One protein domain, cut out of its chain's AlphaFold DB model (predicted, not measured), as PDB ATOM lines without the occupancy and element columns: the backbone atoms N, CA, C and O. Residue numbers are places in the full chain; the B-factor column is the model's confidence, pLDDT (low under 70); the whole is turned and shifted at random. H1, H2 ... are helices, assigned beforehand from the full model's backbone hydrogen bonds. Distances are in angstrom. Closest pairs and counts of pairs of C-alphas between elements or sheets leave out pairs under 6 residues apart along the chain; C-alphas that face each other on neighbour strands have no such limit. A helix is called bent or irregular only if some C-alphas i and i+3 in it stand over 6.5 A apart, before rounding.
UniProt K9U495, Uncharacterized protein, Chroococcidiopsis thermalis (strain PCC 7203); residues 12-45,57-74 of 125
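Overview. This is residues 12 to 45 and 57 to 74 of the 125 residues of an uncharacterized protein of Chroococcidiopsis thermalis (strain PCC 7203) (UniProt K9U495). This domain has little regular structure: two helices, H1 and the longer H2, sit toward one end, and residues 57 to 74 form a long loop that folds back on itself in a narrow turn between residues 62 and 68, the turn pointing toward the helices, while the tail to Glu 74 runs out to the other end. In that loop residues 61 to 62 pair antiparallel with residues 68 to 69. The printed part has 52 residues with two named helices, H1 then H2, and no named strand; the class is all helix, with 17 residues in named elements. It is elongated, spanning 38 by 21 by 17 A, and only just loose, close to compact, with a radius of gyration of the C-alphas of 11.9 A.

Along the chain. H1 is residues 14 to 17, beginning at C-alpha 14 (-38.981, -12.101, -5.107). H2 is residues 28 to 40, 18.0 A long, ending at C-alpha 40 (-34.854, -17.690, 8.788); it is irregular, with C-alphas 36 and 39 9.3 A apart.

Arrangement. H1 and H2 are close but not clearly touching; their closest C-alphas, of Met 16 and Ala 31, are 7.8 A apart. In H2, 7 of 9 O i to N i+4 pairs are within hydrogen-bond range; H1 is too short for such a pair.

Size, cuts and confidence. The C-alphas farthest apart, of Arg 12 and Glu 74, are 39.4 A apart. Residues 46 to 56 are not printed, and C-alphas 45 and 57 are 6.6 A apart across the cut. H1 to H2 is a short link. Residues 12, 58 and 72 have pLDDT under 70.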
ATOM      1  N   ARG A  12     -42.989  -6.059  -1.074       61.81
ATOM      2  CA  ARG A  12     -42.991  -7.158  -2.064       61.81
ATOM      3  C   ARG A  12     -41.597  -7.363  -2.667       61.81
ATOM      4  O   ARG A  12     -41.059  -6.449  -3.292       61.81
ATOM      5  N   ASN A  13     -41.054  -8.548  -2.453       70.25
ATOM      6  CA  ASN A  13     -39.760  -9.034  -2.908       70.25
ATOM      7  C   ASN A  13     -39.943 -10.401  -3.597       70.25
ATOM      8  O   ASN A  13     -41.011 -11.004  -3.529       70.25
ATOM      9  N   ASP A  14     -38.909 -10.882  -4.282       70.00
ATOM     10  CA  ASP A  14     -38.981 -12.101  -5.107       70.00
ATOM     11  C   ASP A  14     -39.340 -13.357  -4.276       70.00
ATOM     12  O   ASP A  14     -40.067 -14.252  -4.712       70.00
ATOM     13  N   GLU A  15     -38.926 -13.382  -3.007       70.38
ATOM     14  CA  GLU A  15     -39.306 -14.427  -2.047       70.38
ATOM     15  C   GLU A  15     -40.808 -14.440  -1.748       70.38
ATOM     16  O   GLU A  15     -41.400 -15.511  -1.619       70.38
ATOM     17  N   MET A  16     -41.446 -13.267  -1.692       72.31
ATOM     18  CA  MET A  16     -42.894 -13.148  -1.530       72.31
ATOM     19  C   MET A  16     -43.648 -13.631  -2.768       72.31
ATOM     20  O   MET A  16     -44.686 -14.277  -2.628       72.31
ATOM     21  N   ASP A  17     -43.136 -13.375  -3.969       73.19
ATOM     22  CA  ASP A  17     -43.799 -13.786  -5.212       73.19
ATOM     23  C   ASP A  17     -43.704 -15.301  -5.464       73.19
ATOM     24  O   ASP A  17     -44.579 -15.876  -6.112       73.19
ATOM     25  N   THR A  18     -42.691 -15.967  -4.900       79.19
ATOM     26  CA  THR A  18     -42.523 -17.433  -4.959       79.19
ATOM     27  C   THR A  18     -43.089 -18.164  -3.743       79.19
ATOM     28  O   THR A  18     -42.961 -19.383  -3.648       79.19
ATOM     29  N   SER A  19     -43.676 -17.440  -2.787       78.00
ATOM     30  CA  SER A  19     -44.126 -17.975  -1.495       78.00
ATOM     31  C   SER A  19     -45.356 -18.851  -1.526       78.00
ATOM     32  O   SER A  19     -45.680 -19.476  -0.525       78.00
ATOM     33  N   THR A  20     -46.043 -18.887  -2.657       80.88
ATOM     34  CA  THR A  20     -47.349 -19.513  -2.791       80.88
ATOM     35  C   THR A  20     -47.501 -20.098  -4.182       80.88
ATOM     36  O   THR A  20     -46.845 -19.674  -5.137       80.88
ATOM     37  N   ALA A  21     -48.412 -21.061  -4.306       76.62
ATOM     38  CA  ALA A  21     -48.731 -21.650  -5.598       76.62
ATOM     39  C   ALA A  21     -49.454 -20.662  -6.539       76.62
ATOM     40  O   ALA A  21     -49.333 -20.790  -7.760       76.62
ATOM     41  N   ASP A  22     -50.197 -19.687  -5.996       81.12
ATOM     42  CA  ASP A  22     -50.926 -18.687  -6.783       81.12
ATOM     43  C   ASP A  22     -50.184 -17.347  -6.841       81.12
ATOM     44  O   ASP A  22     -50.006 -16.637  -5.849       81.12
ATOM     45  N   ARG A  23     -49.789 -16.965  -8.055       74.62
ATOM     46  CA  ARG A  23     -49.005 -15.760  -8.304       74.62
ATOM     47  C   ARG A  23     -49.814 -14.515  -7.949       74.62
ATOM     48  O   ARG A  23     -50.740 -14.123  -8.656       74.62
ATOM     49  N   GLY A  24     -49.387 -13.832  -6.892       76.81
ATOM     50  CA  GLY A  24     -49.949 -12.551  -6.462       76.81
ATOM     51  C   GLY A  24     -50.970 -12.644  -5.329       76.81
ATOM     52  O   GLY A  24     -51.423 -11.593  -4.862       76.81
ATOM     53  N   ILE A  25     -51.287 -13.852  -4.845       81.81
ATOM     54  CA  ILE A  25     -52.044 -14.053  -3.607       81.81
ATOM     55  C   ILE A  25     -51.086 -14.554  -2.535       81.81
ATOM     56  O   ILE A  25     -50.577 -15.657  -2.625       81.81
ATOM     57  N   ILE A  26     -50.884 -13.760  -1.485       84.31
ATOM     58  CA  ILE A  26     -50.082 -14.164  -0.328       84.31
ATOM     59  C   ILE A  26     -51.037 -14.345   0.855       84.31
ATOM     60  O   ILE A  26     -51.663 -13.359   1.269       84.31
ATOM     61  N   PRO A  27     -51.195 -15.568   1.398       87.12
ATOM     62  CA  PRO A  27     -51.958 -15.798   2.608       87.12
ATOM     63  C   PRO A  27     -51.462 -14.901   3.738       87.12
ATOM     64  O   PRO A  27     -50.261 -14.691   3.916       87.12
ATOM     65  N   ALA A  28     -52.397 -14.405   4.546       87.44
ATOM     66  CA  ALA A  28     -52.057 -13.558   5.687       87.44
ATOM     67  C   ALA A  28     -51.116 -14.268   6.674       87.44
ATOM     68  O   ALA A  28     -50.270 -13.620   7.283       87.44
ATOM     69  N   GLU A  29     -51.246 -15.592   6.808       85.62
ATOM     70  CA  GLU A  29     -50.365 -16.414   7.635       85.62
ATOM     71  C   GLU A  29     -48.926 -16.420   7.111       85.62
ATOM     72  O   GLU A  29     -48.011 -16.122   7.873       85.62
ATOM     73  N   VAL A  30     -48.736 -16.684   5.814       87.25
ATOM     74  CA  VAL A  30     -47.416 -16.708   5.165       87.25
ATOM     75  C   VAL A  30     -46.733 -15.347   5.291       87.25
ATOM     76  O   VAL A  30     -45.596 -15.272   5.746       87.25
ATOM     77  N   ALA A  31     -47.454 -14.257   5.005       85.88
ATOM     78  CA  ALA A  31     -46.924 -12.901   5.151       85.88
ATOM     79  C   ALA A  31     -46.524 -12.580   6.603       85.88
ATOM     80  O   ALA A  31     -45.423 -12.099   6.859       85.88
ATOM     81  N   ALA A  32     -47.394 -12.889   7.571       88.06
ATOM     82  CA  ALA A  32     -47.092 -12.675   8.985       88.06
ATOM     83  C   ALA A  32     -45.891 -13.511   9.450       88.06
ATOM     84  O   ALA A  32     -45.144 -13.103  10.344       88.06
ATOM     85  N   ARG A  33     -45.711 -14.691   8.857       86.31
ATOM     86  CA  ARG A  33     -44.623 -15.596   9.183       86.31
ATOM     87  C   ARG A  33     -43.292 -15.128   8.602       86.31
ATOM     88  O   ARG A  33     -42.322 -15.102   9.350       86.31
ATOM     89  N   MET A  34     -43.268 -14.641   7.363       85.81
ATOM     90  CA  MET A  34     -42.103 -13.961   6.783       85.81
ATOM     91  C   MET A  34     -41.666 -12.754   7.611       85.81
ATOM     92  O   MET A  34     -40.484 -12.603   7.897       85.81
ATOM     93  N   ASP A  35     -42.607 -11.921   8.067       86.38
ATOM     94  CA  ASP A  35     -42.283 -10.776   8.926       86.38
ATOM     95  C   ASP A  35     -41.644 -11.235  10.256       86.38
ATOM     96  O   ASP A  35     -40.708 -10.614  10.780       86.38
ATOM     97  N   ARG A  36     -42.145 -12.345  10.814       87.50
ATOM     98  CA  ARG A  36     -41.669 -12.916  12.080       87.50
ATOM     99  C   ARG A  36     -40.289 -13.559  11.935       87.50
ATOM    100  O   ARG A  36     -39.391 -13.210  12.703       87.50
ATOM    101  N   GLU A  37     -40.134 -14.458  10.970       85.31
ATOM    102  CA  GLU A  37     -38.947 -15.298  10.749       85.31
ATOM    103  C   GLU A  37     -37.840 -14.510  10.025       85.31
ATOM    104  O   GLU A  37     -36.699 -14.511  10.469       85.31
ATOM    105  N   GLY A  38     -38.173 -13.641   9.070       86.88
ATOM    106  CA  GLY A  38     -37.189 -12.822   8.361       86.88
ATOM    107  C   GLY A  38     -36.241 -13.685   7.532       86.88
ATOM    108  O   GLY A  38     -36.708 -14.421   6.674       86.88
ATOM    109  N   GLU A  39     -34.935 -13.584   7.796       83.94
ATOM    110  CA  GLU A  39     -33.893 -14.354   7.092       83.94
ATOM    111  C   GLU A  39     -34.036 -15.867   7.320       83.94
ATOM    112  O   GLU A  39     -33.759 -16.636   6.416       83.94
ATOM    113  N   ASP A  40     -34.587 -16.282   8.466       85.44
ATOM    114  CA  ASP A  40     -34.854 -17.690   8.788       85.44
ATOM    115  C   ASP A  40     -36.077 -18.272   8.032       85.44
ATOM    116  O   ASP A  40     -36.477 -19.419   8.252       85.44
ATOM    117  N   TYR A  41     -36.767 -17.481   7.199       86.19
ATOM    118  CA  TYR A  41     -37.962 -17.946   6.492       86.19
ATOM    119  C   TYR A  41     -37.595 -19.014   5.456       86.19
ATOM    120  O   TYR A  41     -36.818 -18.759   4.544       86.19
ATOM    121  N   ARG A  42     -38.241 -20.185   5.560       86.06
ATOM    122  CA  ARG A  42     -37.975 -21.402   4.763       86.06
ATOM    123  C   ARG A  42     -36.656 -22.115   5.066       86.06
ATOM    124  O   ARG A  42     -36.360 -23.092   4.384       86.06
ATOM    125  N   GLU A  43     -35.916 -21.704   6.087       85.75
ATOM    126  CA  GLU A  43     -34.753 -22.469   6.526       85.75
ATOM    127  C   GLU A  43     -35.189 -23.712   7.309       85.75
ATOM    128  O   GLU A  43     -36.133 -23.703   8.109       85.75
ATOM    129  N   THR A  44     -34.508 -24.821   7.056       81.12
ATOM    130  CA  THR A  44     -34.648 -26.044   7.840       81.12
ATOM    131  C   THR A  44     -33.952 -25.882   9.188       81.12
ATOM    132  O   THR A  44     -32.957 -25.175   9.335       81.12
ATOM    133  N   ALA A  45     -34.415 -26.623  10.194       76.38
ATOM    134  CA  ALA A  45     -33.749 -26.641  11.495       76.38
ATOM    135  C   ALA A  45     -32.302 -27.180  11.428       76.38
ATOM    136  O   ALA A  45     -31.534 -26.924  12.353       76.38
ATOM    137  N   THR A  57     -32.559 -33.789  12.150       73.56
ATOM    138  CA  THR A  57     -33.448 -33.206  11.142       73.56
ATOM    139  C   THR A  57     -33.228 -33.821   9.767       73.56
ATOM    140  O   THR A  57     -33.870 -33.382   8.823       73.56
ATOM    141  N   GLY A  58     -32.348 -34.817   9.641       68.88
ATOM    142  CA  GLY A  58     -31.969 -35.415   8.366       68.88
ATOM    143  C   GLY A  58     -33.195 -35.871   7.578       68.88
ATOM    144  O   GLY A  58     -33.913 -36.778   8.000       68.88
ATOM    145  N   GLY A  59     -33.439 -35.211   6.444       71.00
ATOM    146  CA  GLY A  59     -34.601 -35.446   5.583       71.00
ATOM    147  C   GLY A  59     -35.798 -34.514   5.813       71.00
ATOM    148  O   GLY A  59     -36.780 -34.604   5.075       71.00
ATOM    149  N   ALA A  60     -35.735 -33.601   6.784       79.25
ATOM    150  CA  ALA A  60     -36.712 -32.530   6.924       79.25
ATOM    151  C   ALA A  60     -36.598 -31.580   5.727       79.25
ATOM    152  O   ALA A  60     -35.520 -31.097   5.393       79.25
ATOM    153  N   THR A  61     -37.727 -31.301   5.089       84.00
ATOM    154  CA  THR A  61     -37.815 -30.317   4.006       84.00
ATOM    155  C   THR A  61     -38.811 -29.248   4.395       84.00
ATOM    156  O   THR A  61     -39.693 -29.487   5.219       84.00
ATOM    157  N   VAL A  62     -38.683 -28.067   3.815       87.88
ATOM    158  CA  VAL A  62     -39.616 -26.968   4.029       87.88
ATOM    159  C   VAL A  62     -40.259 -26.617   2.688       87.88
ATOM    160  O   VAL A  62     -39.585 -26.601   1.659       87.88
ATOM    161  N   ASP A  63     -41.577 -26.427   2.669       87.06
ATOM    162  CA  ASP A  63     -42.301 -26.097   1.443       87.06
ATOM    163  C   ASP A  63     -42.184 -24.608   1.057       87.06
ATOM    164  O   ASP A  63     -41.532 -23.796   1.717       87.06
ATOM    165  N   GLN A  64     -42.834 -24.224  -0.045       85.19
ATOM    166  CA  GLN A  64     -42.830 -22.838  -0.516       85.19
ATOM    167  C   GLN A  64     -43.533 -21.881   0.459       85.19
ATOM    168  O   GLN A  64     -43.141 -20.723   0.576       85.19
ATOM    169  N   GLU A  65     -44.516 -22.342   1.213       86.19
ATOM    170  CA  GLU A  65     -45.171 -21.534   2.241       86.19
ATOM    171  C   GLU A  65     -44.364 -21.532   3.546       86.19
ATOM    172  O   GLU A  65     -44.788 -20.939   4.536       86.19
ATOM    173  N   GLY A  66     -43.195 -22.178   3.543       84.94
ATOM    174  CA  GLY A  66     -42.236 -22.383   4.616       84.94
ATOM    175  C   GLY A  66     -42.714 -23.324   5.734       84.94
ATOM    176  O   GLY A  66     -42.269 -23.228   6.877       84.94
ATOM    177  N   LEU A  67     -43.655 -24.214   5.428       86.31
ATOM    178  CA  LEU A  67     -44.121 -25.248   6.335       86.31
ATOM    179  C   LEU A  67     -43.154 -26.438   6.322       86.31
ATOM    180  O   LEU A  67     -42.800 -26.964   5.267       86.31
ATOM    181  N   ALA A  68     -42.721 -26.868   7.508       85.31
ATOM    182  CA  ALA A  68     -41.829 -28.012   7.645       85.31
ATOM    183  C   ALA A  68     -42.577 -29.330   7.399       85.31
ATOM    184  O   ALA A  68     -43.564 -29.651   8.067       85.31
ATOM    185  N   ASN A  69     -42.053 -30.123   6.476       81.44
ATOM    186  CA  ASN A  69     -42.498 -31.468   6.177       81.44
ATOM    187  C   ASN A  69     -41.790 -32.472   7.091       81.44
ATOM    188  O   ASN A  69     -40.568 -32.616   7.053       81.44
ATOM    189  N   ASN A  70     -42.569 -33.214   7.877       73.62
ATOM    190  CA  ASN A  70     -42.073 -34.289   8.736       73.62
ATOM    191  C   ASN A  70     -42.296 -35.659   8.073       73.62
ATOM    192  O   ASN A  70     -43.027 -36.507   8.590       73.62
ATOM    193  N   TYR A  71     -41.732 -35.851   6.879       71.69
ATOM    194  CA  TYR A  71     -41.711 -37.168   6.247       71.69
ATOM    195  C   TYR A  71     -40.573 -37.980   6.860       71.69
ATOM    196  O   TYR A  71     -39.410 -37.593   6.779       71.69
ATOM    197  N   ALA A  72     -40.910 -39.102   7.492       66.38
ATOM    198  CA  ALA A  72     -39.906 -39.992   8.051       66.38
ATOM    199  C   ALA A  72     -39.100 -40.636   6.914       66.38
ATOM    200  O   ALA A  72     -39.663 -41.324   6.062       66.38
ATOM    201  N   VAL A  73     -37.784 -40.436   6.923       72.12
ATOM    202  CA  VAL A  73     -36.863 -41.249   6.123       72.12
ATOM    203  C   VAL A  73     -36.697 -42.584   6.832       72.12
ATOM    204  O   VAL A  73     -36.435 -42.616   8.035       72.12
ATOM    205  N   GLU A  74     -36.863 -43.686   6.104       75.06
ATOM    206  CA  GLU A  74     -36.659 -45.021   6.659       75.06
ATOM    207  C   GLU A  74     -35.188 -45.221   7.054       75.06
ATOM    208  O   GLU A  74     -34.301 -45.074   6.211       75.06
TER     209      GLU A  74